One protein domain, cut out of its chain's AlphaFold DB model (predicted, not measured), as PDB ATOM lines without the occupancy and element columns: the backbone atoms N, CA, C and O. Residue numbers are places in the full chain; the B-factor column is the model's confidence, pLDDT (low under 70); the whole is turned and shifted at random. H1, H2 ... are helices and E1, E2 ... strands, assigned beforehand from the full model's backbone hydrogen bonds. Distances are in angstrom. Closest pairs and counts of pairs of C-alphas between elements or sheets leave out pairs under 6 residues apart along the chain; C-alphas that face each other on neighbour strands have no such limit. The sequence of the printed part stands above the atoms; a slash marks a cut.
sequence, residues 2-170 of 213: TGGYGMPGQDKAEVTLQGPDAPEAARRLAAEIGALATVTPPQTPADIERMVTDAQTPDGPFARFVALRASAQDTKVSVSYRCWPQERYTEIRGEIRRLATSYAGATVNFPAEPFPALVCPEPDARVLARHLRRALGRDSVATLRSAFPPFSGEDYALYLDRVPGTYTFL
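AT A GLANCE: This is residues 2 to 170 of the 213 residues of an uncharacterized protein of Streptomyces afghaniensis 772 (UniProt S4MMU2). An elongated body has, toward one end, a twisted four-stranded sheet with two helices, H1 and H3, side by side over one face and no named helix over the other. Toward the other end it is looser: a small ribbon of E1 and E6 with the short H5 beside E6, H4 running on from E6 into the far end, and H2 sticking out sideways. The 169 printed residues hold five named helices and six named strands, in the order E1 E2 H1 H2 E3 E4 H3 E5 E6 H4 H5, a mixed class; the large sheet runs E3 E4 E2 E5, all antiparallel. The whole is only just compact, close to loose, with a radius of gyration of the C-alphas of 18.6 A and spans of 66 by 37 by 22 A.

HOW THE PARTS SIT: E1, residues 4 to 7, is antiparallel to E6, residues 118 to 121, with N 7 and O 118 3.0 A apart, within hydrogen-bond range. E2, residues 11 to 16, is an inner strand, antiparallel to E4, residues 76 to 84, with N 13 and O 79 3.0 A apart. H1, residues 22 to 34, is on the sheet at a height over the sheet of 7.1 A, and runs along E3, residues 65 to 73, at 11 degrees on the local plane. H2, residues 45 to 54, touches no helix and is not on the large sheet. E3 and E4 form a hairpin, with N 69 and O 80 2.9 A apart. H3, residues 88 to 101, is on the same face as H1; with residues 96 to 100 alone it touches H1, the closest C-alphas being those of Ile 33 and Ile 96, 6.4 A, at a shallow tilt of 31 degrees, opposite ways. E5, residues 107 to 109, is antiparallel to E2, with N 16 and O 107 2.9 A apart. E4, H3 and E5 make a split strand-helix-strand unit, two strands running the same way with E2 between them, and its crossover is right-handed. H4, residues 122 to 136, and H5, residues 157 to 160, are apart. In H1, H2, H3 and H4 every O i to N i+4 pair is within hydrogen-bond range; H5 is too short for one.

IN THESE COORDINATES: E1 begins at C-alpha 4 (50.248, -34.617, 23.510). E3 spans 26.2 A, E4 26.4 A, H3 20.1 A and H1 17.7 A. H4 spans 20.4 A and ends at C-alpha 136 (66.985, -18.905, 27.886).

THE WHOLE: The two C-alphas farthest apart are those of Pro 20 and Arg 134, 66.2 A. The printed part has no cut. The link from H4 to H5, residues 137 to 156, is long. Residues 2 to 4 are under 70 in pLDDT; the mean of the printed part is 94.2.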
ATOM      1  N   THR A   2      46.708 -40.570  23.791       39.72
ATOM      2  CA  THR A   2      48.077 -40.052  23.835       39.72
ATOM      3  C   THR A   2      47.996 -38.566  24.157       39.72
ATOM      4  O   THR A   2      47.677 -37.754  23.296       39.72
ATOM      5  N   GLY A   3      48.204 -38.235  25.435       52.56
ATOM      6  CA  GLY A   3      48.342 -36.865  25.918       52.56
ATOM      7  C   GLY A   3      49.548 -36.213  25.253       52.56
ATOM      8  O   GLY A   3      50.686 -36.422  25.661       52.56
ATOM      9  N   GLY A   4      49.293 -35.488  24.174       59.38
ATOM     10  CA  GLY A   4      50.248 -34.617  23.510       59.38
ATOM     11  C   GLY A   4      49.697 -33.200  23.465       59.38
ATOM     12  O   GLY A   4      48.515 -32.967  23.718       59.38
ATOM     13  N   TYR A   5      50.561 -32.253  23.134       80.06
ATOM     14  CA  TYR A   5      50.184 -30.866  22.860       80.06
ATOM     15  C   TYR A   5      50.550 -30.553  21.407       80.06
ATOM     16  O   TYR A   5      51.416 -31.220  20.837       80.06
ATOM     17  N   GLY A   6      49.913 -29.561  20.788       90.62
ATOM     18  CA  GLY A   6      50.234 -29.192  19.409       90.62
ATOM     19  C   GLY A   6      49.154 -28.352  18.746       90.62
ATOM     20  O   GLY A   6      48.610 -27.461  19.388       90.62
ATOM     21  N   MET A   7      48.849 -28.607  17.478       95.31
ATOM     22  CA  MET A   7      47.864 -27.840  16.703       95.31
ATOM     23  C   MET A   7      46.813 -28.786  16.126       95.31
ATOM     24  O   MET A   7      47.163 -29.893  15.714       95.31
ATOM     25  N   PRO A   8      45.528 -28.396  16.094       96.12
ATOM     26  CA  PRO A   8      44.500 -29.271  15.559       96.12
ATOM     27  C   PRO A   8      44.682 -29.473  14.049       96.12
ATOM     28  O   PRO A   8      45.238 -28.627  13.345       96.12
ATOM     29  N   GLY A   9      44.175 -30.599  13.554       96.00
ATOM     30  CA  GLY A   9      44.072 -30.861  12.125       96.00
ATOM     31  C   GLY A   9      42.919 -30.080  11.493       96.00
ATOM     32  O   GLY A   9      42.384 -29.131  12.074       96.00
ATOM     33  N   GLN A  10      42.443 -30.529  10.334       97.62
ATOM     34  CA  GLN A  10      41.255 -29.948   9.704       97.62
ATOM     35  C   GLN A  10      40.433 -30.993   8.955       97.62
ATOM     36  O   GLN A  10      40.983 -31.821   8.242       97.62
ATOM     37  N   ASP A  11      39.112 -30.882   9.031       98.44
ATOM     38  CA  ASP A  11      38.194 -31.641   8.187       98.44
ATOM     39  C   ASP A  11      37.141 -30.722   7.552       98.44
ATOM     40  O   ASP A  11      36.944 -29.571   7.964       98.44
ATOM     41  N   LYS A  12      36.500 -31.217   6.495       98.50
ATOM     42  CA  LYS A  12      35.506 -30.488   5.709       98.50
ATOM     43  C   LYS A  12      34.311 -31.374   5.404       98.50
ATOM     44  O   LYS A  12      34.461 -32.570   5.178       98.50
ATOM     45  N   ALA A  13      33.139 -30.761   5.331       98.62
ATOM     46  CA  ALA A  13      31.926 -31.417   4.868       98.62
ATOM     47  C   ALA A  13      31.180 -30.517   3.889       98.62
ATOM     48  O   ALA A  13      31.250 -29.288   3.966       98.62
ATOM     49  N   GLU A  14      30.429 -31.144   3.002       98.62
ATOM     50  CA  GLU A  14      29.479 -30.476   2.131       98.62
ATOM     51  C   GLU A  14      28.123 -31.153   2.289       98.62
ATOM     52  O   GLU A  14      28.041 -32.380   2.267       98.62
ATOM     53  N   VAL A  15      27.060 -30.368   2.453       98.56
ATOM     54  CA  VAL A  15      25.688 -30.882   2.435       98.56
ATOM     55  C   VAL A  15      24.939 -30.224   1.293       98.56
ATOM     56  O   VAL A  15      24.889 -29.001   1.219       98.56
ATOM     57  N   THR A  16      24.353 -31.014   0.402       98.25
ATOM     58  CA  THR A  16      23.479 -30.513  -0.665       98.25
ATOM     59  C   THR A  16      22.043 -30.861  -0.334       98.25
ATOM     60  O   THR A  16      21.759 -32.002   0.017       98.25
ATOM     61  N   LEU A  17      21.147 -29.887  -0.447       97.75
ATOM     62  CA  LEU A  17      19.714 -30.040  -0.236       97.75
ATOM     63  C   LEU A  17      18.975 -29.943  -1.575       97.75
ATOM     64  O   LEU A  17      19.463 -29.338  -2.531       97.75
ATOM     65  N   GLN A  18      17.788 -30.539  -1.650       94.88
ATOM     66  CA  GLN A  18      16.945 -30.525  -2.844       94.88
ATOM     67  C   GLN A  18      15.518 -30.103  -2.495       94.88
ATOM     68  O   GLN A  18      15.074 -30.254  -1.360       94.88
ATOM     69  N   GLY A  19      14.798 -29.589  -3.490       92.12
ATOM     70  CA  GLY A  19      13.412 -29.144  -3.349       92.12
ATOM     71  C   GLY A  19      13.249 -27.620  -3.287       92.12
ATOM     72  O   GLY A  19      14.238 -26.885  -3.255       92.12
ATOM     73  N   PRO A  20      11.995 -27.137  -3.299       89.38
ATOM     74  CA  PRO A  20      11.681 -25.709  -3.398       89.38
ATOM     75  C   PRO A  20      12.181 -24.893  -2.196       89.38
ATOM     76  O   PRO A  20      12.619 -23.760  -2.372       89.38
ATOM     77  N   ASP A  21      12.210 -25.491  -1.001       93.69
ATOM     78  CA  ASP A  21      12.645 -24.826   0.235       93.69
ATOM     79  C   ASP A  21      14.141 -25.022   0.544       93.69
ATOM     80  O   ASP A  21      14.622 -24.615   1.607       93.69
ATOM     81  N   ALA A  22      14.900 -25.641  -0.370       95.75
ATOM     82  CA  ALA A  22      16.292 -26.021  -0.140       95.75
ATOM     83  C   ALA A  22      17.201 -24.857   0.308       95.75
ATOM     84  O   ALA A  22      18.008 -25.084   1.211       95.75
ATOM     85  N   PRO A  23      17.080 -23.616  -0.212       96.88
ATOM     86  CA  PRO A  23      17.926 -22.514   0.249       96.88
ATOM     87  C   PRO A  23      17.669 -22.059   1.690       96.88
ATOM     88  O   PRO A  23      18.591 -21.686   2.417       96.88
ATOM     89  N   GLU A  24      16.413 -22.077   2.128       97.31
ATOM     90  CA  GLU A  24      16.055 -21.756   3.511       97.31
ATOM     91  C   GLU A  24      16.463 -22.902   4.447       97.31
ATOM     92  O   GLU A  24      17.070 -22.669   5.490       97.31
ATOM     93  N   ALA A  25      16.225 -24.148   4.030       97.75
ATOM     94  CA  ALA A  25      16.684 -25.337   4.735       97.75
ATOM     95  C   ALA A  25      18.217 -25.367   4.900       97.75
ATOM     96  O   ALA A  25      18.709 -25.653   5.991       97.75
ATOM     97  N   ALA A  26      18.976 -24.990   3.864       98.25
ATOM     98  CA  ALA A  26      20.433 -24.890   3.920       98.25
ATOM     99  C   ALA A  26      20.888 -23.880   4.984       98.25
ATOM    100  O   ALA A  26      21.800 -24.168   5.758       98.25
ATOM    101  N   ARG A  27      20.237 -22.709   5.064       98.38
ATOM    102  CA  ARG A  27      20.549 -21.685   6.077       98.38
ATOM    103  C   ARG A  27      20.297 -22.180   7.500       98.38
ATOM    104  O   ARG A  27      21.147 -21.963   8.361       98.38
ATOM    105  N   ARG A  28      19.181 -22.878   7.742       98.38
ATOM    106  CA  ARG A  28      18.882 -23.471   9.058       98.38
ATOM    107  C   ARG A  28      19.884 -24.562   9.425       98.38
ATOM    108  O   ARG A  28      20.474 -24.500  10.501       98.38
ATOM    109  N   LEU A  29      20.173 -25.478   8.500       98.62
ATOM    110  CA  LEU A  29      21.156 -26.539   8.720       98.62
ATOM    111  C   LEU A  29      22.560 -25.972   8.980       98.62
ATOM    112  O   LEU A  29      23.268 -26.458   9.858       98.62
ATOM    113  N   ALA A  30      22.972 -24.921   8.263       98.75
ATOM    114  CA  ALA A  30      24.249 -24.255   8.514       98.75
ATOM    115  C   ALA A  30      24.319 -23.656   9.930       98.75
ATOM    116  O   ALA A  30      25.362 -23.760  10.574       98.75
ATOM    117  N   ALA A  31      23.227 -23.075  10.436       98.62
ATOM    118  CA  ALA A  31      23.160 -22.566  11.805       98.62
ATOM    119  C   ALA A  31      23.231 -23.696  12.850       98.62
ATOM    120  O   ALA A  31      23.988 -23.586  13.813       98.62
ATOM    121  N   GLU A  32      22.511 -24.802  12.634       98.62
ATOM    122  CA  GLU A  32      22.545 -25.981  13.513       98.62
ATOM    123  C   GLU A  32      23.930 -26.635  13.562       98.62
ATOM    124  O   GLU A  32      24.445 -26.915  14.643       98.62
ATOM    125  N   ILE A  33      24.572 -26.833  12.405       98.69
ATOM    126  CA  ILE A  33      25.947 -27.345  12.340       98.69
ATOM    127  C   ILE A  33      26.905 -26.344  13.000       98.69
ATOM    128  O   ILE A  33      27.790 -26.747  13.751       98.69
ATOM    129  N   GLY A  34      26.710 -25.042  12.765       98.38
ATOM    130  CA  GLY A  34      27.450 -23.954  13.407       98.38
ATOM    131  C   GLY A  34      27.437 -24.030  14.936       98.38
ATOM    132  O   GLY A  34      28.468 -23.809  15.570       98.38
ATOM    133  N   ALA A  35      26.301 -24.415  15.521       98.31
ATOM    134  CA  ALA A  35      26.124 -24.558  16.965       98.31
ATOM    135  C   ALA A  35      26.923 -25.722  17.589       98.31
ATOM    136  O   ALA A  35      27.018 -25.799  18.811       98.31
ATOM    137  N   LEU A  36      27.541 -26.599  16.784       98.19
ATOM    138  CA  LEU A  36      28.480 -27.617  17.276       98.19
ATOM    139  C   LEU A  36      29.830 -27.021  17.720       98.19
ATOM    140  O   LEU A  36      30.620 -27.712  18.369       98.19
ATOM    141  N   ALA A  37      30.136 -25.770  17.354       98.25
ATOM    142  CA  ALA A  37      31.358 -25.097  17.779       98.25
ATOM    143  C   ALA A  37      31.363 -24.868  19.300       98.25
ATOM    144  O   ALA A  37      30.402 -24.366  19.874       98.25
ATOM    145  N   THR A  38      32.482 -25.182  19.952       97.38
ATOM    146  CA  THR A  38      32.668 -24.977  21.400       97.38
ATOM    147  C   THR A  38      33.608 -23.817  21.715       97.38
ATOM    148  O   THR A  38      33.779 -23.462  22.877       97.38
ATOM    149  N   VAL A  39      34.258 -23.253  20.695       96.69
ATOM    150  CA  VAL A  39      35.170 -22.110  20.803       96.69
ATOM    151  C   VAL A  39      34.882 -21.118  19.683       96.69
ATOM    152  O   VAL A  39      34.557 -21.508  18.559       96.69
ATOM    153  N   THR A  40      35.022 -19.828  19.979       94.56
ATOM    154  CA  THR A  40      34.743 -18.732  19.043       94.56
ATOM    155  C   THR A  40      36.028 -18.005  18.641       94.56
ATOM    156  O   THR A  40      36.901 -17.803  19.489       94.56
ATOM    157  N   PRO A  41      36.184 -17.611  17.361       93.25
ATOM    158  CA  PRO A  41      37.360 -16.861  16.927       93.25
ATOM    159  C   PRO A  41      37.526 -15.559  17.726       93.25
ATOM    160  O   PRO A  41      36.527 -14.859  17.929       93.25
ATOM    161  N   PRO A  42      38.752 -15.193  18.142       94.12
ATOM    162  CA  PRO A  42      38.990 -13.942  18.856       94.12
ATOM    163  C   PRO A  42      38.593 -12.743  17.985       94.12
ATOM    164  O   PRO A  42      38.891 -12.726  16.790       94.12
ATOM    165  N   GLN A  43      37.912 -11.755  18.571       94.25
ATOM    166  CA  GLN A  43      37.459 -10.544  17.869       94.25
ATOM    167  C   GLN A  43      38.260  -9.305  18.276       94.25
ATOM    168  O   GLN A  43      38.300  -8.315  17.550       94.25
ATOM    169  N   THR A  44      38.911  -9.353  19.436       95.69
ATOM    170  CA  THR A  44      39.678  -8.246  20.007       95.69
ATOM    171  C   THR A  44      41.077  -8.704  20.424       95.69
ATOM    172  O   THR A  44      41.279  -9.891  20.688       95.69
ATOM    173  N   PRO A  45      42.049  -7.786  20.574       95.31
ATOM    174  CA  PRO A  45      43.356  -8.125  21.139       95.31
ATOM    175  C   PRO A  45      43.260  -8.808  22.512       95.31
ATOM    176  O   PRO A  45      44.001  -9.748  22.783       95.31
ATOM    177  N   ALA A  46      42.299  -8.405  23.350       97.00
ATOM    178  CA  ALA A  46      42.057  -9.027  24.652       97.00
ATOM    179  C   ALA A  46      41.596 -10.494  24.536       97.00
ATOM    180  O   ALA A  46      41.923 -11.313  25.394       97.00
ATOM    181  N   ASP A  47      40.880 -10.852  23.466       96.56
ATOM    182  CA  ASP A  47      40.518 -12.245  23.197       96.56
ATOM    183  C   ASP A  47      41.735 -13.093  22.831       96.56
ATOM    184  O   ASP A  47      41.802 -14.255  23.220       96.56
ATOM    185  N   ILE A  48      42.717 -12.512  22.134       95.69
ATOM    186  CA  ILE A  48      43.975 -13.189  21.797       95.69
ATOM    187  C   ILE A  48      44.802 -13.423  23.069       95.69
ATOM    188  O   ILE A  48      45.290 -14.531  23.280       95.69
ATOM    189  N   GLU A  49      44.910 -12.421  23.947       96.19
ATOM    190  CA  GLU A  49      45.595 -12.555  25.248       96.19
ATOM    191  C   GLU A  49      44.950 -13.655  26.107       96.19
ATOM    192  O   GLU A  49      45.633 -14.510  26.685       96.19
ATOM    193  N   ARG A  50      43.612 -13.682  26.151       96.25
ATOM    194  CA  ARG A  50      42.860 -14.725  26.853       96.25
ATOM    195  C   ARG A  50      43.093 -16.099  26.230       96.25
ATOM    196  O   ARG A  50      43.379 -17.036  26.959       96.25
ATOM    197  N   MET A  51      43.085 -16.208  24.903       95.00
ATOM    198  CA  MET A  51      43.381 -17.458  24.195       95.00
ATOM    199  C   MET A  51      44.786 -17.992  24.536       95.00
ATOM    200  O   MET A  51      44.963 -19.189  24.753       95.00
ATOM    201  N   VAL A  52      45.797 -17.124  24.638       93.88
ATOM    202  CA  VAL A  52      47.153 -17.524  25.066       93.88
ATOM    203  C   VAL A  52      47.171 -18.010  26.522       93.88
ATOM    204  O   VAL A  52      47.902 -18.948  26.849       93.88
ATOM    205  N   THR A  53      46.367 -17.399  27.392       94.25
ATOM    206  CA  THR A  53      46.225 -17.789  28.806       94.25
ATOM    207  C   THR A  53      45.504 -19.134  28.950       94.25
ATOM    208  O   THR A  53      45.982 -20.037  29.642       94.25
ATOM    209  N   ASP A  54      44.398 -19.312  28.234       94.56
ATOM    210  CA  ASP A  54      43.597 -20.535  28.216       94.56
ATOM    211  C   ASP A  54      44.422 -21.739  27.746       94.56
ATOM    212  O   ASP A  54      44.349 -22.821  28.328       94.56
ATOM    213  N   ALA A  55      45.289 -21.544  26.749       92.50
ATOM    214  CA  ALA A  55      46.185 -22.585  26.250       92.50
ATOM    215  C   ALA A  55      47.247 -23.037  27.263       92.50
ATOM    216  O   ALA A  55      47.804 -24.124  27.119       92.50
ATOM    217  N   GLN A  56      47.546 -22.225  28.279       92.44
ATOM    218  CA  GLN A  56      48.478 -22.551  29.364       92.44
ATOM    219  C   GLN A  56      47.773 -23.142  30.590       92.44
ATOM    220  O   GLN A  56      48.441 -23.564  31.538       92.44
ATOM    221  N   THR A  57      46.441 -23.201  30.571       91.44
ATOM    222  CA  THR A  57      45.627 -23.694  31.680       91.44
ATOM    223  C   THR A  57      45.379 -25.198  31.515       91.44
ATOM    224  O   THR A  57      44.819 -25.615  30.498       91.44
ATOM    225  N   PRO A  58      45.812 -26.047  32.469       89.56
ATOM    226  CA  PRO A  58      45.471 -27.469  32.470       89.56
ATOM    227  C   PRO A  58      43.956 -27.664  32.470       89.56
ATOM    228  O   PRO A  58      43.254 -26.933  33.165       89.56
ATOM    229  N   ASP A  59      43.468 -28.622  31.682       89.38
ATOM    230  CA  ASP A  59      42.034 -28.919  31.542       89.38
ATOM    231  C   ASP A  59      41.178 -27.693  31.151       89.38
ATOM    232  O   ASP A  59      39.970 -27.653  31.381       89.38
ATOM    233  N   GLY A  60      41.815 -26.685  30.540       91.25
ATOM    234  CA  GLY A  60      41.172 -25.477  30.040       91.25
ATOM    235  C   GLY A  60      40.328 -25.718  28.780       91.25
ATOM    236  O   GLY A  60      40.212 -26.846  28.290       91.25
ATOM    237  N   PRO A  61      39.770 -24.653  28.176       92.88
ATOM    238  CA  PRO A  61      38.813 -24.771  27.072       92.88
ATOM    239  C   PRO A  61      39.403 -25.402  25.800       92.88
ATOM    240  O   PRO A  61      38.652 -25.842  24.931       92.88
ATOM    241  N   PHE A  62      40.733 -25.483  25.678       93.88
ATOM    242  CA  PHE A  62      41.400 -26.125  24.541       93.88
ATOM    243  C   PHE A  62      41.846 -27.566  24.804       93.88
ATOM    244  O   PHE A  62      42.355 -28.218  23.889       93.88
ATOM    245  N   ALA A  63      41.611 -28.103  26.005       92.31
ATOM    246  CA  ALA A  63      41.865 -29.513  26.298       92.31
ATOM    247  C   ALA A  63      40.953 -30.426  25.466       92.31
ATOM    248  O   ALA A  63      41.327 -31.546  25.114       92.31
ATOM    249  N   ARG A  64      39.765 -29.924  25.103       93.81
ATOM    250  CA  ARG A  64      38.836 -30.557  24.170       93.81
ATOM    251  C   ARG A  64      37.945 -29.497  23.530       93.81
ATOM    252  O   ARG A  64      37.188 -28.838  24.232       93.81
ATOM    253  N   PHE A  65      37.982 -29.362  22.206       96.25
ATOM    254  CA  PHE A  65      37.181 -28.345  21.516       96.25
ATOM    255  C   PHE A  65      36.751 -28.749  20.106       96.25
ATOM    256  O   PHE A  65      37.266 -29.711  19.530       96.25
ATOM    257  N   VAL A  66      35.796 -27.988  19.567       97.94
ATOM    258  CA  VAL A  66      35.438 -27.923  18.148       97.94
ATOM    259  C   VAL A  66      35.473 -26.459  17.714       97.94
ATOM    260  O   VAL A  66      34.714 -25.640  18.228       97.94
ATOM    261  N   ALA A  67      36.341 -26.132  16.763       98.00
ATOM    262  CA  ALA A  67      36.349 -24.851  16.073       98.00
ATOM    263  C   ALA A  67      35.742 -25.074  14.688       98.00
ATOM    264  O   ALA A  67      36.353 -25.730  13.846       98.00
ATOM    265  N   LEU A  68      34.534 -24.569  14.453       98.25
ATOM    266  CA  LEU A  68      33.756 -24.892  13.260       98.25
ATOM    267  C   LEU A  68      33.185 -23.629  12.623       98.25
ATOM    268  O   LEU A  68      32.747 -22.707  13.307       98.25
ATOM    269  N   ARG A  69      33.158 -23.617  11.291       97.88
ATOM    270  CA  ARG A  69      32.390 -22.668  10.489       97.88
ATOM    271  C   ARG A  69      31.535 -23.446   9.494       97.88
ATOM    272  O   ARG A  69      32.053 -24.289   8.765       97.88
ATOM    273  N   ALA A  70      30.253 -23.109   9.442       98.44
ATOM    274  CA  ALA A  70      29.322 -23.570   8.424       98.44
ATOM    275  C   ALA A  70      28.678 -22.359   7.741       98.44
ATOM    276  O   ALA A  70      28.375 -21.359   8.390       98.44
ATOM    277  N   SER A  71      28.495 -22.438   6.428       98.38
ATOM    278  CA  SER A  71      27.858 -21.387   5.633       98.38
ATOM    279  C   SER A  71      26.994 -22.000   4.545       98.38
ATOM    280  O   SER A  71      27.419 -22.951   3.887       98.38
ATOM    281  N   ALA A  72      25.812 -21.433   4.336       98.31
ATOM    282  CA  ALA A  72      24.916 -21.817   3.257       98.31
ATOM    283  C   ALA A  72      25.079 -20.883   2.052       98.31
ATOM    284  O   ALA A  72      25.136 -19.665   2.216       98.31
ATOM    285  N   GLN A  73      25.111 -21.463   0.857       97.62
ATOM    286  CA  GLN A  73      25.010 -20.767  -0.418       97.62
ATOM    287  C   GLN A  73      24.069 -21.571  -1.314       97.62
ATOM    288  O   GLN A  73      24.323 -22.746  -1.582       97.62
ATOM    289  N   ASP A  74      22.974 -20.943  -1.742       95.81
ATOM    290  CA  ASP A  74      21.875 -21.602  -2.446       95.81
ATOM    291  C   ASP A  74      21.452 -22.881  -1.710       95.81
ATOM    292  O   ASP A  74      21.099 -22.832  -0.536       95.81
ATOM    293  N   THR A  75      21.531 -24.037  -2.361       97.25
ATOM    294  CA  THR A  75      21.141 -25.332  -1.796       97.25
ATOM    295  C   THR A  75      22.289 -26.083  -1.115       97.25
ATOM    296  O   THR A  75      22.120 -27.240  -0.727       97.25
ATOM    297  N   LYS A  76      23.470 -25.467  -0.974       98.25
ATOM    298  CA  LYS A  76      24.679 -26.106  -0.444       98.25
ATOM    299  C   LYS A  76      25.095 -25.503   0.894       98.25
ATOM    300  O   LYS A  76      25.228 -24.292   1.032       98.25
ATOM    301  N   VAL A  77      25.400 -26.360   1.863       98.75
ATOM    302  CA  VAL A  77      26.086 -26.011   3.109       98.75
ATOM    303  C   VAL A  77      27.538 -26.452   3.003       98.75
ATOM    304  O   VAL A  77      27.820 -27.630   2.798       98.75
ATOM    305  N   SER A  78      28.464 -25.509   3.151       98.75
ATOM    306  CA  SER A  78      29.899 -25.786   3.243       98.75
ATOM    307  C   SER A  78      30.336 -25.706   4.698       98.75
ATOM    308  O   SER A  78      30.031 -24.728   5.381       98.75
ATOM    309  N   VAL A  79      31.059 -26.720   5.168       98.69
ATOM    310  CA  VAL A  79      31.529 -26.834   6.551       98.69
ATOM    311  C   VAL A  79      33.042 -27.011   6.551       98.69
ATOM    312  O   VAL A  79      33.582 -27.848   5.831       98.69
ATOM    313  N   SER A  80      33.730 -26.242   7.388       98.31
ATOM    314  CA  SER A  80      35.151 -26.415   7.689       98.31
ATOM    315  C   SER A  80      35.323 -26.400   9.194       98.31
ATOM    316  O   SER A  80      34.832 -25.487   9.867       98.31
ATOM    317  N   TYR A  81      35.993 -27.412   9.735       98.31
ATOM    318  CA  TYR A  81      36.136 -27.537  11.172       98.31
ATOM    319  C   TYR A  81      37.459 -28.165  11.588       98.31
ATOM    320  O   TYR A  81      38.132 -28.879  10.846       98.31
ATOM    321  N   ARG A  82      37.831 -27.858  12.823       97.94
ATOM    322  CA  ARG A  82      38.992 -28.370  13.538       97.94
ATOM    323  C   ARG A  82      38.507 -28.873  14.878       97.94
ATOM    324  O   ARG A  82      37.550 -28.333  15.439       97.94
ATOM    325  N   CYS A  83      39.156 -29.893  15.404       96.31
ATOM    326  CA  CYS A  83      38.815 -30.396  16.718       96.31
ATOM    327  C   CYS A  83      40.050 -30.893  17.443       96.31
ATOM    328  O   CYS A  83      41.077 -31.201  16.833       96.31
ATOM    329  N   TRP A  84      39.922 -30.949  18.761       95.06
ATOM    330  CA  TRP A  84      40.889 -31.604  19.615       95.06
ATOM    331  C   TRP A  84      40.169 -32.460  20.664       95.06
ATOM    332  O   TRP A  84      39.163 -32.001  21.225       95.06
ATOM    333  N   PRO A  85      40.656 -33.682  20.945       93.06
ATOM    334  CA  PRO A  85      41.708 -34.379  20.198       93.06
ATOM    335  C   PRO A  85      41.209 -34.845  18.809       93.06
ATOM    336  O   PRO A  85      40.014 -34.750  18.516       93.06
ATOM    337  N   GLN A  86      42.114 -35.294  17.933       92.62
ATOM    338  CA  GLN A  86      41.813 -35.618  16.526       92.62
ATOM    339  C   GLN A  86      40.739 -36.711  16.360       92.62
ATOM    340  O   GLN A  86      39.976 -36.695  15.396       92.62
ATOM    341  N   GLU A  87      40.611 -37.640  17.305       92.56
ATOM    342  CA  GLU A  87      39.645 -38.746  17.249       92.56
ATOM    343  C   GLU A  87      38.186 -38.262  17.222       92.56
ATOM    344  O   GLU A  87      37.279 -39.003  16.835       92.56
ATOM    345  N   ARG A  88      37.947 -36.995  17.581       94.94
ATOM    346  CA  ARG A  88      36.630 -36.361  17.506       94.94
ATOM    347  C   ARG A  88      36.122 -36.140  16.085       94.94
ATOM    348  O   ARG A  88      34.936 -35.854  15.935       94.94
ATOM    349  N   TYR A  89      36.941 -36.296  15.043       97.00
ATOM    350  CA  TYR A  89      36.432 -36.228  13.670       97.00
ATOM    351  C   TYR A  89      35.282 -37.215  13.453       97.00
ATOM    352  O   TYR A  89      34.248 -36.831  12.917       97.00
ATOM    353  N   THR A  90      35.387 -38.448  13.956       97.00
ATOM    354  CA  THR A  90      34.316 -39.451  13.832       97.00
ATOM    355  C   THR A  90      33.011 -38.996  14.495       97.00
ATOM    356  O   THR A  90      31.942 -39.131  13.900       97.00
ATOM    357  N   GLU A  91      33.103 -38.410  15.692       97.69
ATOM    358  CA  GLU A  91      31.973 -37.838  16.442       97.69
ATOM    359  C   GLU A  91      31.303 -36.707  15.645       97.69
ATOM    360  O   GLU A  91      30.099 -36.745  15.401       97.69
ATOM    361  N   ILE A  92      32.085 -35.740  15.158       98.31
ATOM    362  CA  ILE A  92      31.560 -34.555  14.464       98.31
ATOM    363  C   ILE A  92      30.985 -34.920  13.090       98.31
ATOM    364  O   ILE A  92      29.915 -34.429  12.725       98.31
ATOM    365  N   ARG A  93      31.627 -35.829  12.338       98.56
ATOM    366  CA  ARG A  93      31.054 -36.382  11.097       98.56
ATOM    367  C   ARG A  93      29.705 -37.059  11.367       98.56
ATOM    368  O   ARG A  93      28.794 -36.944  10.547       98.56
ATOM    369  N   GLY A  94      29.574 -37.762  12.494       98.50
ATOM    370  CA  GLY A  94      28.322 -38.365  12.956       98.50
ATOM    371  C   GLY A  94      27.234 -37.326  13.230       98.50
ATOM    372  O   GLY A  94      26.131 -37.455  12.702       98.50
ATOM    373  N   GLU A  95      27.560 -36.261  13.964       98.56
ATOM    374  CA  GLU A  95      26.618 -35.175  14.263       98.56
ATOM    375  C   GLU A  95      26.165 -34.419  13.009       98.56
ATOM    376  O   GLU A  95      24.972 -34.174  12.849       98.56
ATOM    377  N   ILE A  96      27.070 -34.121  12.071       98.75
ATOM    378  CA  ILE A  96      26.705 -33.484  10.792       98.75
ATOM    379  C   ILE A  96      25.721 -34.365  10.013       98.75
ATOM    380  O   ILE A  96      24.713 -33.869   9.509       98.75
ATOM    381  N   ARG A  97      25.976 -35.681   9.939       98.62
ATOM    382  CA  ARG A  97      25.042 -36.628   9.309       98.62
ATOM    383  C   ARG A  97      23.701 -36.640  10.031       98.62
ATOM    384  O   ARG A  97      22.674 -36.543   9.369       98.62
ATOM    385  N   ARG A  98      23.706 -36.718  11.364       98.56
ATOM    386  CA  ARG A  98      22.491 -36.730  12.189       98.56
ATOM    387  C   ARG A  98      21.648 -35.479  11.950       98.56
ATOM    388  O   ARG A  98      20.459 -35.613  11.685       98.56
ATOM    389  N   LEU A  99      22.247 -34.289  11.982       98.50
ATOM    390  CA  LEU A  99      21.546 -33.032  11.707       98.50
ATOM    391  C   LEU A  99      20.951 -33.018  10.292       98.50
ATOM    392  O   LEU A  99      19.784 -32.677  10.122       98.50
ATOM    393  N   ALA A 100      21.705 -33.477   9.290       98.06
ATOM    394  CA  ALA A 100      21.227 -33.538   7.911       98.06
ATOM    395  C   ALA A 100      20.024 -34.484   7.715       98.06
ATOM    396  O   ALA A 100      19.203 -34.218   6.843       98.06
ATOM    397  N   THR A 101      19.857 -35.542   8.528       97.25
ATOM    398  CA  THR A 101      18.695 -36.455   8.404       97.25
ATOM    399  C   THR A 101      17.343 -35.780   8.644       97.25
ATOM    400  O   THR A 101      16.332 -36.256   8.135       97.25
ATOM    401  N   SER A 102      17.316 -34.651   9.358       95.88
ATOM    402  CA  SER A 102      16.102 -33.857   9.586       95.88
ATOM    403  C   SER A 102      15.634 -33.091   8.340       95.88
ATOM    404  O   SER A 102      14.557 -32.499   8.349       95.88
ATOM    405  N   TYR A 103      16.437 -33.082   7.273       96.31
ATOM    406  CA  TYR A 103      16.210 -32.296   6.069       96.31
ATOM    407  C   TYR A 103      15.980 -33.213   4.863       96.31
ATOM    408  O   TYR A 103      16.868 -33.947   4.428       96.31
ATOM    409  N   ALA A 104      14.770 -33.167   4.299       89.94
ATOM    410  CA  ALA A 104      14.412 -33.974   3.137       89.94
ATOM    411  C   ALA A 104      15.340 -33.680   1.942       89.94
ATOM    412  O   ALA A 104      15.607 -32.526   1.615       89.94
ATOM    413  N   GLY A 105      15.839 -34.736   1.292       90.88
ATOM    414  CA  GLY A 105      16.742 -34.615   0.142       90.88
ATOM    415  C   GLY A 105      18.165 -34.148   0.476       90.88
ATOM    416  O   GLY A 105      18.937 -33.891  -0.447       90.88
ATOM    417  N   ALA A 106      18.533 -34.035   1.759       97.56
ATOM    418  CA  ALA A 106      19.893 -33.690   2.155       97.56
ATOM    419  C   ALA A 106      20.872 -34.848   1.894       97.56
ATOM    420  O   ALA A 106      20.653 -35.982   2.314       97.56
ATOM    421  N   THR A 107      21.987 -34.547   1.233       98.25
ATOM    422  CA  THR A 107      23.090 -35.484   0.982       98.25
ATOM    423  C   THR A 107      24.373 -34.918   1.569       98.25
ATOM    424  O   THR A 107      24.752 -33.799   1.235       98.25
ATOM    425  N   VAL A 108      25.044 -35.687   2.431       98.62
ATOM    426  CA  VAL A 108      26.296 -35.283   3.091       98.62
ATOM    427  C   VAL A 108      27.489 -35.932   2.398       98.62
ATOM    428  O   VAL A 108      27.527 -37.151   2.238       98.62
ATOM    429  N   ASN A 109      28.491 -35.128   2.060       98.38
ATOM    430  CA  ASN A 109      29.757 -35.557   1.483       98.38
ATOM    431  C   ASN A 109      30.943 -35.096   2.346       98.38
ATOM    432  O   ASN A 109      30.983 -33.955   2.808       98.38
ATOM    433  N   PHE A 110      31.932 -35.973   2.511       98.31
ATOM    434  CA  PHE A 110      33.233 -35.657   3.103       98.31
ATOM    435  C   PHE A 110      34.287 -35.894   2.017       98.31
ATOM    436  O   PHE A 110      34.567 -37.050   1.703       98.31
ATOM    437  N   PRO A 111      34.830 -34.837   1.388       96.38
ATOM    438  CA  PRO A 111      35.575 -34.971   0.135       96.38
ATOM    439  C   PRO A 111      36.947 -35.643   0.285       96.38
ATOM    440  O   PRO A 111      37.536 -36.037  -0.717       96.38
ATOM    441  N   ALA A 112      37.476 -35.743   1.505       96.25
ATOM    442  CA  ALA A 112      38.768 -36.349   1.799       96.25
ATOM    443  C   ALA A 112      38.814 -36.873   3.242       96.25
ATOM    444  O   ALA A 112      37.931 -36.582   4.059       96.25
ATOM    445  N   GLU A 113      39.871 -37.612   3.569       95.75
ATOM    446  CA  GLU A 113      40.236 -37.860   4.963       95.75
ATOM    447  C   GLU A 113      40.664 -36.557   5.662       95.75
ATOM    448  O   GLU A 113      41.184 -35.651   4.998       95.75
ATOM    449  N   PRO A 114      40.449 -36.433   6.989       96.31
ATOM    450  CA  PRO A 114      40.883 -35.263   7.737       96.31
ATOM    451  C   PRO A 114      42.392 -35.040   7.611       96.31
ATOM    452  O   PRO A 114      43.186 -35.977   7.699       96.31
ATOM    453  N   PHE A 115      42.797 -33.779   7.478       96.75
ATOM    454  CA  PHE A 115      44.191 -33.386   7.637       96.75
ATOM    455  C   PHE A 115      44.625 -33.660   9.087       96.75
ATOM    456  O   PHE A 115      43.901 -33.239   9.998       96.75
ATOM    457  N   PRO A 116      45.764 -34.337   9.325       95.12
ATOM    458  CA  PRO A 116      46.156 -34.755  10.665       95.12
ATOM    459  C   PRO A 116      46.492 -33.562  11.560       95.12
ATOM    460  O   PRO A 116      46.924 -32.501  11.107       95.12
ATOM    461  N   ALA A 117      46.293 -33.746  12.856       95.25
ATOM    462  CA  ALA A 117      46.730 -32.812  13.870       95.25
ATOM    463  C   ALA A 117      48.250 -32.885  14.046       95.25
ATOM    464  O   ALA A 117      48.857 -33.954  13.982       95.25
ATOM    465  N   LEU A 118      48.865 -31.742  14.334       95.38
ATOM    466  CA  LEU A 118      50.245 -31.712  14.786       95.38
ATOM    467  C   LEU A 118      50.256 -32.167  16.244       95.38
ATOM    468  O   LEU A 118      49.770 -31.442  17.113       95.38
ATOM    469  N   VAL A 119      50.825 -33.338  16.526       93.06
ATOM    470  CA  VAL A 119      50.948 -33.866  17.892       93.06
ATOM    471  C   VAL A 119      52.418 -33.962  18.273       93.06
ATOM    472  O   VAL A 119      53.185 -34.705  17.668       93.06
ATOM    473  N   CYS A 120      52.813 -33.229  19.312       92.69
ATOM    474  CA  CYS A 120      54.109 -33.408  19.957       92.69
ATOM    475  C   CYS A 120      53.946 -34.371  21.140       92.69
ATOM    476  O   CYS A 120      53.192 -34.052  22.071       92.69
ATOM    477  N   PRO A 121      54.650 -35.518  21.165       90.38
ATOM    478  CA  PRO A 121      54.651 -36.397  22.324       90.38
ATOM    479  C   PRO A 121      55.147 -35.660  23.566       90.38
ATOM    480  O   PRO A 121      56.167 -34.963  23.544       90.38
ATOM    481  N   GLU A 122      54.443 -35.837  24.683       89.31
ATOM    482  CA  GLU A 122      54.784 -35.150  25.925       89.31
ATOM    483  C   GLU A 122      56.231 -35.414  26.402       89.31
ATOM    484  O   GLU A 122      56.895 -34.453  26.812       89.31
ATOM    485  N   PRO A 123      56.787 -36.645  26.331       90.50
ATOM    486  CA  PRO A 123      58.179 -36.883  26.707       90.50
ATOM    487  C   PRO A 123      59.171 -36.028  25.909       90.50
ATOM    488  O   PRO A 123      60.042 -35.394  26.509       90.50
ATOM    489  N   ASP A 124      59.014 -35.943  24.586       90.19
ATOM    490  CA  ASP A 124      59.888 -35.158  23.710       90.19
ATOM    491  C   ASP A 124      59.765 -33.657  23.981       90.19
ATOM    492  O   ASP A 124      60.777 -32.964  24.152       90.19
ATOM    493  N   ALA A 125      58.530 -33.171  24.127       90.62
ATOM    494  CA  ALA A 125      58.247 -31.784  24.477       90.62
ATOM    495  C   ALA A 125      58.868 -31.401  25.833       90.62
ATOM    496  O   ALA A 125      59.471 -30.333  25.965       90.62
ATOM    497  N   ARG A 126      58.815 -32.286  26.841       91.69
ATOM    498  CA  ARG A 126      59.459 -32.066  28.151       91.69
ATOM    499  C   ARG A 126      60.984 -31.987  28.042       91.69
ATOM    500  O   ARG A 126      61.607 -31.229  28.791       91.69
ATOM    501  N   VAL A 127      61.619 -32.755  27.151       93.56
ATOM    502  CA  VAL A 127      63.075 -32.658  26.931       93.56
ATOM    503  C   VAL A 127      63.425 -31.311  26.293       93.56
ATOM    504  O   VAL A 127      64.308 -30.632  26.819       93.56
ATOM    505  N   LEU A 128      62.705 -30.894  25.246       93.81
ATOM    506  CA  LEU A 128      62.908 -29.583  24.618       93.81
ATOM    507  C   LEU A 128      62.682 -28.445  25.623       93.81
ATOM    508  O   LEU A 128      63.533 -27.571  25.767       93.81
ATOM    509  N   ALA A 129      61.596 -28.481  26.396       93.94
ATOM    510  CA  ALA A 129      61.301 -27.453  27.390       93.94
ATOM    511  C   ALA A 129      62.400 -27.338  28.464       93.94
ATOM    512  O   ALA A 129      62.726 -26.237  28.905       93.94
ATOM    513  N   ARG A 130      63.005 -28.458  28.891       94.75
ATOM    514  CA  ARG A 130      64.162 -28.430  29.808       94.75
ATOM    515  C   ARG A 130      65.389 -27.786  29.168       94.75
ATOM    516  O   ARG A 130      66.080 -27.041  29.857       94.75
ATOM    517  N   HIS A 131      65.657 -28.068  27.893       95.44
ATOM    518  CA  HIS A 131      66.734 -27.415  27.144       95.44
ATOM    519  C   HIS A 131      66.504 -25.905  27.054       95.44
ATOM    520  O   HIS A 131      67.347 -25.132  27.503       95.44
ATOM    521  N   LEU A 132      65.328 -25.482  26.585       95.81
ATOM    522  CA  LEU A 132      64.991 -24.067  26.423       95.81
ATOM    523  C   LEU A 132      65.078 -23.300  27.749       95.81
ATOM    524  O   LEU A 132      65.660 -22.223  27.786       95.81
ATOM    525  N   ARG A 133      64.605 -23.877  28.864       96.00
ATOM    526  CA  ARG A 133      64.719 -23.246  30.194       96.00
ATOM    527  C   ARG A 133      66.163 -23.066  30.658       96.00
ATOM    528  O   ARG A 133      66.446 -22.127  31.394       96.00
ATOM    529  N   ARG A 134      67.070 -23.968  30.271       94.56
ATOM    530  CA  ARG A 134      68.505 -23.839  30.576       94.56
ATOM    531  C   ARG A 134      69.173 -22.797  29.685       94.56
ATOM    532  O   ARG A 134      69.999 -22.044  30.178       94.56
ATOM    533  N   ALA A 135      68.814 -22.763  28.404       94.00
ATOM    534  CA  ALA A 135      69.415 -21.864  27.424       94.00
ATOM    535  C   ALA A 135      68.925 -20.412  27.552       94.00
ATOM    536  O   ALA A 135      69.697 -19.488  27.311       94.00
ATOM    537  N   LEU A 136      67.652 -20.212  27.906       93.94
ATOM    538  CA  LEU A 136      66.985 -18.905  27.886       93.94
ATOM    539  C   LEU A 136      66.598 -18.385  29.275       93.94
ATOM    540  O   LEU A 136      66.304 -17.206  29.415       93.94
ATOM    541  N   GLY A 137      66.612 -19.242  30.299       93.25
ATOM    542  CA  GLY A 137      66.095 -18.933  31.631       93.25
ATOM    543  C   GLY A 137      64.725 -19.567  31.886       93.25
ATOM    544  O   GLY A 137      63.952 -19.848  30.967       93.25
ATOM    545  N   ARG A 138      64.426 -19.838  33.164       87.88
ATOM    546  CA  ARG A 138      63.216 -20.576  33.570       87.88
ATOM    547  C   ARG A 138      61.926 -19.848  33.198       87.88
ATOM    548  O   ARG A 138      60.992 -20.509  32.748       87.88
ATOM    549  N   ASP A 139      61.917 -18.529  33.350       90.25
ATOM    550  CA  ASP A 139      60.728 -17.689  33.173       90.25
ATOM    551  C   ASP A 139      60.491 -17.299  31.706       90.25
ATOM    552  O   ASP A 139      59.444 -16.766  31.356       90.25
ATOM    553  N   SER A 140      61.434 -17.625  30.815       90.50
ATOM    554  CA  SER A 140      61.347 -17.355  29.375       90.50
ATOM    555  C   SER A 140      60.653 -18.468  28.582       90.50
ATOM    556  O   SER A 140      60.606 -18.408  27.355       90.50
ATOM    557  N   VAL A 141      60.134 -19.504  29.254       92.94
ATOM    558  CA  VAL A 141      59.495 -20.665  28.613       92.94
ATOM    559  C   VAL A 141      58.110 -20.918  29.200       92.94
ATOM    560  O   VAL A 141      57.969 -21.541  30.258       92.94
ATOM    561  N   ALA A 142      57.081 -20.515  28.455       91.12
ATOM    562  CA  ALA A 142      55.701 -20.905  28.712       91.12
ATOM    563  C   ALA A 142      55.451 -22.351  28.247       91.12
ATOM    564  O   ALA A 142      56.007 -22.810  27.252       91.12
ATOM    565  N   THR A 143      54.625 -23.096  28.981       90.25
ATOM    566  CA  THR A 143      54.217 -24.454  28.592       90.25
ATOM    567  C   THR A 143      52.748 -24.446  28.232       90.25
ATOM    568  O   THR A 143      51.903 -24.201  29.090       90.25
ATOM    569  N   LEU A 144      52.460 -24.752  26.971       90.75
ATOM    570  CA  LEU A 144      51.101 -25.006  26.521       90.75
ATOM    571  C   LEU A 144      50.621 -26.335  27.115       90.75
ATOM    572  O   LEU A 144      51.370 -27.310  27.181       90.75
ATOM    573  N   ARG A 145      49.381 -26.342  27.592       88.50
ATOM    574  CA  ARG A 145      48.711 -27.467  28.257       88.50
ATOM    575  C   ARG A 145      47.626 -28.091  27.391       88.50
ATOM    576  O   ARG A 145      46.883 -28.948  27.857       88.50
ATOM    577  N   SER A 146      47.487 -27.641  26.153       86.00
ATOM    578  CA  SER A 146      46.433 -28.042  25.228       86.00
ATOM    579  C   SER A 146      46.844 -27.708  23.798       86.00
ATOM    580  O   SER A 146      47.910 -27.121  23.584       86.00
ATOM    581  N   ALA A 147      46.024 -28.085  22.817       89.94
ATOM    582  CA  ALA A 147      46.287 -27.677  21.448       89.94
ATOM    583  C   ALA A 147      46.042 -26.180  21.250       89.94
ATOM    584  O   ALA A 147      45.060 -25.625  21.738       89.94
ATOM    585  N   PHE A 148      46.951 -25.524  20.537       92.69
ATOM    586  CA  PHE A 148      46.931 -24.089  20.325       92.69
ATOM    587  C   PHE A 148      47.686 -23.704  19.046       92.69
ATOM    588  O   PHE A 148      48.767 -24.237  18.806       92.69
ATOM    589  N   PRO A 149      47.189 -22.710  18.292       93.38
ATOM    590  CA  PRO A 149      45.881 -22.068  18.456       93.38
ATOM    591  C   PRO A 149      44.743 -22.928  17.866       93.38
ATOM    592  O   PRO A 149      44.936 -23.603  16.854       93.38
ATOM    593  N   PRO A 150      43.530 -22.898  18.452       93.50
ATOM    594  CA  PRO A 150      42.425 -23.785  18.064       93.50
ATOM    595  C   PRO A 150      41.864 -23.518  16.654       93.50
ATOM    596  O   PRO A 150      41.162 -24.356  16.088       93.50
ATOM    597  N   PHE A 151      42.174 -22.355  16.074       94.31
ATOM    598  CA  PHE A 151      41.673 -21.910  14.769       94.31
ATOM    599  C   PHE A 151      42.682 -22.074  13.622       94.31
ATOM    600  O   PHE A 151      42.351 -21.745  12.483       94.31
ATOM    601  N   SER A 152      43.884 -22.592  13.888       92.94
ATOM    602  CA  SER A 152      44.939 -22.775  12.879       92.94
ATOM    603  C   SER A 152      45.307 -24.249  12.714       92.94
ATOM    604  O   SER A 152      44.824 -25.101  13.448       92.94
ATOM    605  N   GLY A 153      46.128 -24.549  11.711       93.06
ATOM    606  CA  GLY A 153      46.747 -25.856  11.481       93.06
ATOM    607  C   GLY A 153      48.167 -25.651  10.952       93.06
ATOM    608  O   GLY A 153      48.522 -24.525  10.607       93.06
ATOM    609  N   GLU A 154      48.968 -26.711  10.924       95.75
ATOM    610  CA  GLU A 154      50.380 -26.666  10.531       95.75
ATOM    611  C   GLU A 154      50.721 -27.923   9.727       95.75
ATOM    612  O   GLU A 154      50.431 -29.036  10.170       95.75
ATOM    613  N   ASP A 155      51.320 -27.758   8.547       96.50
ATOM    614  CA  ASP A 155      51.581 -28.878   7.642       96.50
ATOM    615  C   ASP A 155      52.795 -29.718   8.047       96.50
ATOM    616  O   ASP A 155      52.890 -30.893   7.672       96.50
ATOM    617  N   TYR A 156      53.628 -29.187   8.948       96.31
ATOM    618  CA  TYR A 156      54.646 -29.958   9.657       96.31
ATOM    619  C   TYR A 156      54.060 -31.182  10.394       96.31
ATOM    620  O   TYR A 156      54.777 -32.150  10.659       96.31
ATOM    621  N   ALA A 157      52.744 -31.195  10.651       95.81
ATOM    622  CA  ALA A 157      52.012 -32.375  11.108       95.81
ATOM    623  C   ALA A 157      52.271 -33.616  10.237       95.81
ATOM    624  O   ALA A 157      52.412 -34.703  10.780       95.81
ATOM    625  N   LEU A 158      52.418 -33.475   8.913       95.81
ATOM    626  CA  LEU A 158      52.676 -34.601   8.001       95.81
ATOM    627  C   LEU A 158      54.045 -35.264   8.225       95.81
ATOM    628  O   LEU A 158      54.240 -36.428   7.861       95.81
ATOM    629  N   TYR A 159      55.001 -34.530   8.800       95.75
ATOM    630  CA  TYR A 159      56.276 -35.093   9.238       95.75
ATOM    631  C   TYR A 159      56.119 -35.766  10.599       95.75
ATOM    632  O   TYR A 159      56.559 -36.904  10.759       95.75
ATOM    633  N   LEU A 160      55.464 -35.094  11.553       93.50
ATOM    634  CA  LEU A 160      55.282 -35.623  12.908       93.50
ATOM    635  C   LEU A 160      54.366 -36.851  12.976       93.50
ATOM    636  O   LEU A 160      54.545 -37.688  13.856       93.50
ATOM    637  N   ASP A 161      53.460 -37.004  12.010       91.00
ATOM    638  CA  ASP A 161      52.623 -38.194  11.826       91.00
ATOM    639  C   ASP A 161      53.452 -39.442  11.464       91.00
ATOM    640  O   ASP A 161      53.054 -40.573  11.728       91.00
ATOM    641  N   ARG A 162      54.654 -39.245  10.902       93.19
ATOM    642  CA  ARG A 162      55.585 -40.333  10.560       93.19
ATOM    643  C   ARG A 162      56.729 -40.484  11.552       93.19
ATOM    644  O   ARG A 162      57.177 -41.600  11.802       93.19
ATOM    645  N   VAL A 163      57.244 -39.371  12.069       92.25
ATOM    646  CA  VAL A 163      58.428 -39.339  12.930       92.25
ATOM    647  C   VAL A 163      58.131 -38.492  14.167       92.25
ATOM    648  O   VAL A 163      57.981 -37.278  14.037       92.25
ATOM    649  N   PRO A 164      58.102 -39.089  15.374       89.88
ATOM    650  CA  PRO A 164      57.906 -38.349  16.614       89.88
ATOM    651  C   PRO A 164      58.896 -37.189  16.760       89.88
ATOM    652  O   PRO A 164      60.103 -37.344  16.560       89.88
ATOM    653  N   GLY A 165      58.389 -36.020  17.139       90.56
ATOM    654  CA  GLY A 165      59.194 -34.810  17.215       90.56
ATOM    655  C   GLY A 165      58.525 -33.703  18.012       90.56
ATOM    656  O   GLY A 165      57.543 -33.909  18.723       90.56
ATOM    657  N   THR A 166      59.104 -32.511  17.924       91.62
ATOM    658  CA  THR A 166      58.671 -31.347  18.695       91.62
ATOM    659  C   THR A 166      58.446 -30.155  17.787       91.62
ATOM    660  O   THR A 166      59.250 -29.904  16.894       91.62
ATOM    661  N   TYR A 167      57.432 -29.370  18.111       93.12
ATOM    662  CA  TYR A 167      57.147 -28.065  17.540       93.12
ATOM    663  C   TYR A 167      56.969 -27.075  18.693       93.12
ATOM    664  O   TYR A 167      56.412 -27.422  19.737       93.12
ATOM    665  N   THR A 168      57.474 -25.856  18.542       92.38
ATOM    666  CA  THR A 168      57.366 -24.812  19.566       92.38
ATOM    667  C   THR A 168      57.187 -23.457  18.909       92.38
ATOM    668  O   THR A 168      57.725 -23.208  17.834       92.38
ATOM    669  N   PHE A 169      56.484 -22.562  19.593       94.06
ATOM    670  CA  PHE A 169      56.363 -21.171  19.181       94.06
ATOM    671  C   PHE A 169      57.510 -20.342  19.763       94.06
ATOM    672  O   PHE A 169      57.931 -20.560  20.902       94.06
ATOM    673  N   LEU A 170      57.996 -19.379  18.983       95.12
ATOM    674  CA  LEU A 170      58.908 -18.338  19.442       95.12
ATOM    675  C   LEU A 170      58.086 -17.089  19.770       95.12
ATOM    676  O   LEU A 170      57.343 -16.598  18.925       95.12
TER     677      LEU A 170